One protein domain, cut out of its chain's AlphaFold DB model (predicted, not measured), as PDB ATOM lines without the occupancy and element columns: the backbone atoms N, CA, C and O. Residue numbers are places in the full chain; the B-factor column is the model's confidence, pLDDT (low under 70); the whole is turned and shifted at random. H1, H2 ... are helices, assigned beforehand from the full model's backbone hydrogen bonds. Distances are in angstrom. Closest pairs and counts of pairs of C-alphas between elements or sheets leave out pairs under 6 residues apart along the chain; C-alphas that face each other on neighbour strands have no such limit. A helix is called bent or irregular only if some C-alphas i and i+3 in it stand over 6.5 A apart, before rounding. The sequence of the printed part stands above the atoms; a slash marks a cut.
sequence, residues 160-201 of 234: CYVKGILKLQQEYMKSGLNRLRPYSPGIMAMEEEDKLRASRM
ATOM      1  N   CYS A 160      23.606   0.608  28.907       78.81
ATOM      2  CA  CYS A 160      22.396   1.217  28.380       78.81
ATOM      3  C   CYS A 160      21.169   0.329  28.605       78.81
ATOM      4  O   CYS A 160      20.066   0.857  28.762       78.81
ATOM      5  N   TYR A 161      21.360  -0.989  28.692       76.94
ATOM      6  CA  TYR A 161      20.303  -1.952  28.947       76.94
ATOM      7  C   TYR A 161      19.773  -1.812  30.375       76.94
ATOM      8  O   TYR A 161      18.579  -1.585  30.581       76.94
ATOM      9  N   VAL A 162      20.674  -1.833  31.362       83.94
ATOM     10  CA  VAL A 162      20.322  -1.690  32.785       83.94
ATOM     11  C   VAL A 162      19.661  -0.336  33.043       83.94
ATOM     12  O   VAL A 162      18.613  -0.253  33.689       83.94
ATOM     13  N   LYS A 163      20.218   0.738  32.474       84.75
ATOM     14  CA  LYS A 163      19.651   2.089  32.592       84.75
ATOM     15  C   LYS A 163      18.282   2.208  31.914       84.75
ATOM     16  O   LYS A 163      17.416   2.927  32.414       84.75
ATOM     17  N   GLY A 164      18.084   1.514  30.794       84.94
ATOM     18  CA  GLY A 164      16.810   1.446  30.080       84.94
ATOM     19  C   GLY A 164      15.715   0.778  30.909       84.94
ATOM     20  O   GLY A 164      14.630   1.342  31.042       84.94
ATOM     21  N   ILE A 165      16.014  -0.364  31.535       88.12
ATOM     22  CA  ILE A 165      15.069  -1.082  32.404       88.12
ATOM     23  C   ILE A 165      14.664  -0.224  33.603       88.12
ATOM     24  O   ILE A 165      13.474  -0.091  33.878       88.12
ATOM     25  N   LEU A 166      15.626   0.412  34.279       88.19
ATOM     26  CA  LEU A 166      15.332   1.279  35.425       88.19
ATOM     27  C   LEU A 166      14.422   2.450  35.035       88.19
ATOM     28  O   LEU A 166      13.477   2.766  35.757       88.19
ATOM     29  N   LYS A 167      14.658   3.066  33.870       87.56
ATOM     30  CA  LYS A 167      13.778   4.119  33.344       87.56
ATOM     31  C   LYS A 167      12.376   3.605  33.029       87.56
ATOM     32  O   LYS A 167      11.411   4.280  33.368       87.56
ATOM     33  N   LEU A 168      12.257   2.430  32.412       87.56
ATOM     34  CA  LEU A 168      10.961   1.814  32.113       87.56
ATOM     35  C   LEU A 168      10.176   1.502  33.388       87.56
ATOM     36  O   LEU A 168       8.983   1.778  33.450       87.56
ATOM     37  N   GLN A 169      10.844   0.983  34.416       88.94
ATOM     38  CA  GLN A 169      10.235   0.733  35.721       88.94
ATOM     39  C   GLN A 169       9.756   2.037  36.369       88.94
ATOM     40  O   GLN A 169       8.609   2.117  36.800       88.94
ATOM     41  N   GLN A 170      10.591   3.079  36.378       90.00
ATOM     42  CA  GLN A 170      10.215   4.398  36.898       90.00
ATOM     43  C   GLN A 170       9.025   5.005  36.147       90.00
ATOM     44  O   GLN A 170       8.119   5.560  36.767       90.00
ATOM     45  N   GLU A 171       9.008   4.899  34.818       87.12
ATOM     46  CA  GLU A 171       7.916   5.422  33.999       87.12
ATOM     47  C   GLU A 171       6.618   4.631  34.222       87.12
ATOM     48  O   GLU A 171       5.557   5.231  34.399       87.12
ATOM     49  N   TYR A 172       6.713   3.301  34.321       87.19
ATOM     50  CA  TYR A 172       5.585   2.437  34.664       87.19
ATOM     51  C   TYR A 172       4.959   2.830  36.006       87.19
ATOM     52  O   TYR A 172       3.741   2.981  36.080       87.19
ATOM     53  N   MET A 173       5.776   3.077  37.037       87.00
ATOM     54  CA  MET A 173       5.272   3.494  38.352       87.00
ATOM     55  C   MET A 173       4.637   4.889  38.348       87.00
ATOM     56  O   MET A 173       3.771   5.160  39.175       87.00
ATOM     57  N   LYS A 174       5.055   5.783  37.444       85.62
ATOM     58  CA  LYS A 174       4.571   7.169  37.408       85.62
ATOM     59  C   LYS A 174       3.276   7.339  36.616       85.62
ATOM     60  O   LYS A 174       2.378   8.044  37.064       85.62
ATOM     61  N   SER A 175       3.199   6.763  35.420       79.62
ATOM     62  CA  SER A 175       2.101   7.015  34.471       79.62
ATOM     63  C   SER A 175       1.673   5.778  33.680       79.62
ATOM     64  O   SER A 175       0.863   5.881  32.757       79.62
ATOM     65  N   GLY A 176       2.232   4.608  34.004       80.75
ATOM     66  CA  GLY A 176       2.134   3.423  33.160       80.75
ATOM     67  C   GLY A 176       2.909   3.574  31.845       80.75
ATOM     68  O   GLY A 176       3.506   4.608  31.552       80.75
ATOM     69  N   LEU A 177       2.883   2.523  31.021       80.25
ATOM     70  CA  LEU A 177       3.596   2.464  29.734       80.25
ATOM     71  C   LEU A 177       2.661   2.651  28.531       80.25
ATOM     72  O   LEU A 177       2.961   2.221  27.421       80.25
ATOM     73  N   ASN A 178       1.517   3.308  28.732       76.12
ATOM     74  CA  ASN A 178       0.506   3.467  27.683       76.12
ATOM     75  C   ASN A 178       1.014   4.288  26.488       76.12
ATOM     76  O   ASN A 178       0.581   4.047  25.369       76.12
ATOM     77  N   ARG A 179       1.992   5.183  26.701       73.50
ATOM     78  CA  ARG A 179       2.688   5.921  25.630       73.50
ATOM     79  C   ARG A 179       3.428   5.003  24.651       73.50
ATOM     80  O   ARG A 179       3.652   5.384  23.509       73.50
ATOM     81  N   LEU A 180       3.846   3.823  25.109       76.62
ATOM     82  CA  LEU A 180       4.533   2.833  24.278       76.62
ATOM     83  C   LEU A 180       3.558   1.916  23.542       76.62
ATOM     84  O   LEU A 180       4.005   1.094  22.743       76.62
ATOM     85  N   ARG A 181       2.246   2.032  23.795       69.81
ATOM     86  CA  ARG A 181       1.269   1.288  23.008       69.81
ATOM     87  C   ARG A 181       1.329   1.810  21.573       69.81
ATOM     88  O   ARG A 181       1.186   3.019  21.369       69.81
ATOM     89  N   PRO A 182       1.550   0.937  20.583       58.62
ATOM     90  CA  PRO A 182       1.435   1.340  19.195       58.62
ATOM     91  C   PRO A 182       0.011   1.847  18.949       58.62
ATOM     92  O   PRO A 182      -0.959   1.257  19.421       58.62
ATOM     93  N   TYR A 183      -0.120   2.968  18.241       55.44
ATOM     94  CA  TYR A 183      -1.432   3.465  17.845       55.44
ATOM     95  C   TYR A 183      -2.006   2.533  16.773       55.44
ATOM     96  O   TYR A 183      -1.579   2.562  15.620       55.44
ATOM     97  N   SER A 184      -2.947   1.682  17.176       60.84
ATOM     98  CA  SER A 184      -3.578   0.670  16.325       60.84
ATOM     99  C   SER A 184      -5.107   0.759  16.442       60.84
ATOM    100  O   SER A 184      -5.699   0.066  17.275       60.84
ATOM    101  N   PRO A 185      -5.768   1.603  15.624       50.22
ATOM    102  CA  PRO A 185      -7.211   1.855  15.703       50.22
ATOM    103  C   PRO A 185      -8.074   0.590  15.628       50.22
ATOM    104  O   PRO A 185      -9.056   0.474  16.351       50.22
ATOM    105  N   GLY A 186      -7.674  -0.390  14.809       56.41
ATOM    106  CA  GLY A 186      -8.406  -1.652  14.670       56.41
ATOM    107  C   GLY A 186      -8.397  -2.529  15.929       56.41
ATOM    108  O   GLY A 186      -9.376  -3.214  16.195       56.41
ATOM    109  N   ILE A 187      -7.335  -2.471  16.741       52.84
ATOM    110  CA  ILE A 187      -7.218  -3.271  17.976       52.84
ATOM    111  C   ILE A 187      -8.133  -2.712  19.071       52.84
ATOM    112  O   ILE A 187      -8.772  -3.468  19.792       52.84
ATOM    113  N   MET A 188      -8.249  -1.383  19.149       51.03
ATOM    114  CA  MET A 188      -9.152  -0.722  20.095       51.03
ATOM    115  C   MET A 188     -10.621  -1.046  19.781       51.03
ATOM    116  O   MET A 188     -11.391  -1.313  20.698       51.03
ATOM    117  N   ALA A 189     -10.984  -1.097  18.493       55.56
ATOM    118  CA  ALA A 189     -12.328  -1.470  18.054       55.56
ATOM    119  C   ALA A 189     -12.678  -2.928  18.409       55.56
ATOM    120  O   ALA A 189     -13.784  -3.193  18.873       55.56
ATOM    121  N   MET A 190     -11.728  -3.858  18.267       55.06
ATOM    122  CA  MET A 190     -11.928  -5.260  18.655       55.06
ATOM    123  C   MET A 190     -12.067  -5.443  20.172       55.06
ATOM    124  O   MET A 190     -12.932  -6.192  20.613       55.06
ATOM    125  N   GLU A 191     -11.272  -4.739  20.987       59.97
ATOM    126  CA  GLU A 191     -11.402  -4.799  22.452       59.97
ATOM    127  C   GLU A 191     -12.755  -4.260  22.947       59.97
ATOM    128  O   GLU A 191     -13.296  -4.751  23.942       59.97
ATOM    129  N   GLU A 192     -13.305  -3.242  22.284       63.66
ATOM    130  CA  GLU A 192     -14.650  -2.727  22.567       63.66
ATOM    131  C   GLU A 192     -15.733  -3.733  22.156       63.66
ATOM    132  O   GLU A 192     -16.674  -3.970  22.919       63.66
ATOM    133  N   GLU A 193     -15.570  -4.389  21.005       60.44
ATOM    134  CA  GLU A 193     -16.488  -5.420  20.514       60.44
ATOM    135  C   GLU A 193     -16.484  -6.681  21.394       60.44
ATOM    136  O   GLU A 193     -17.547  -7.217  21.711       60.44
ATOM    137  N   ASP A 194     -15.315  -7.118  21.868       63.34
ATOM    138  CA  ASP A 194     -15.170  -8.263  22.772       63.34
ATOM    139  C   ASP A 194     -15.756  -7.973  24.159       63.34
ATOM    140  O   ASP A 194     -16.422  -8.832  24.742       63.34
ATOM    141  N   LYS A 195     -15.604  -6.743  24.672       68.62
ATOM    142  CA  LYS A 195     -16.286  -6.305  25.903       68.62
ATOM    143  C   LYS A 195     -17.803  -6.291  25.727       68.62
ATOM    144  O   LYS A 195     -18.520  -6.746  26.619       68.62
ATOM    145  N   LEU A 196     -18.301  -5.832  24.579       66.44
ATOM    146  CA  LEU A 196     -19.729  -5.863  24.244       66.44
ATOM    147  C   LEU A 196     -20.257  -7.301  24.113       66.44
ATOM    148  O   LEU A 196     -21.350  -7.592  24.601       66.44
ATOM    149  N   ARG A 197     -19.492  -8.218  23.509       65.00
ATOM    150  CA  ARG A 197     -19.845  -9.645  23.402       65.00
ATOM    151  C   ARG A 197     -19.850 -10.342  24.758       65.00
ATOM    152  O   ARG A 197     -20.822 -11.025  25.070       65.00
ATOM    153  N   ALA A 198     -18.835 -10.117  25.588       65.06
ATOM    154  CA  ALA A 198     -18.774 -10.659  26.946       65.06
ATOM    155  C   ALA A 198     -19.952 -10.171  27.806       65.06
ATOM    156  O   ALA A 198     -20.537 -10.947  28.559       65.06
ATOM    157  N   SER A 199     -20.362  -8.910  27.634       64.12
ATOM    158  CA  SER A 199     -21.524  -8.357  28.333       64.12
ATOM    159  C   SER A 199     -22.860  -8.935  27.844       64.12
ATOM    160  O   SER A 199     -23.796  -9.021  28.632       64.12
ATOM    161  N   ARG A 200     -22.961  -9.359  26.574       61.44
ATOM    162  CA  ARG A 200     -24.149 -10.041  26.019       61.44
ATOM    163  C   ARG A 200     -24.245 -11.504  26.457       61.44
ATOM    164  O   ARG A 200     -25.343 -11.989  26.689       61.44
ATOM    165  N   MET A 201     -23.113 -12.190  26.608       57.06
ATOM    166  CA  MET A 201     -23.073 -13.594  27.040       57.06
ATOM    167  C   MET A 201     -23.365 -13.793  28.534       57.06
ATOM    168  O   MET A 201     -23.741 -14.887  28.935       57.06
TER     169      MET A 201
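This is residues 160 to 201 of the 234 residues of an uncharacterized protein of Puccinia graminis f. sp. tritici (UniProt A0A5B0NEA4). The printed part is a drawn-out rod, with helix H1 at one end, helix H2 at the other, and a stretch of link, residues 176 to 184, strung between them. The two helices do not pack on each other, and there is no common core. You will find 42 residues with two named helices, H1 then H2 along the chain, and no named strand; the class is all helix. The whole is extended, with a radius of gyration of the C-alphas of 15.8 A and spans of 46 by 18 by 15 A.

Find C-alpha 160 at (22.396, 1.217, 28.380); from there H1, residues 160 to 175, runs 22.0 A to C-alpha 175 at (2.101, 7.015, 34.471). Pass along residues 176 to 184, of which 178 to 180 are a helical run too short to bear a name. At C-alpha 185, (-7.211, 1.855, 15.703), H2 begins; it holds residues 185 to 201 and runs 24.9 A to C-alpha 201 at (-23.073, -13.594, 27.040).

Compare the C-alphas of H1 with those of H2: the helices are apart, with no C-alpha of the one within 8 A of the other. The link that joins them, 9 residues, is short but not tight. In H1 and H2, every O i to N i+4 pair is within hydrogen-bond range. Neither helix is bent. Residues 160 to 167, which belong to H1, stand free, and so do residues 180 to 201, of which 185 to 201 belong to H2.

Look to the C-alphas of Cys 160 and Arg 200 for the two farthest apart, at 47.9 A. The printed part has no cut. In the B-factor column, the mean pLDDT of the printed part is 71.8; residues 181 to 201 are under 70, and the mean is 85 in H1 and 60 in H2.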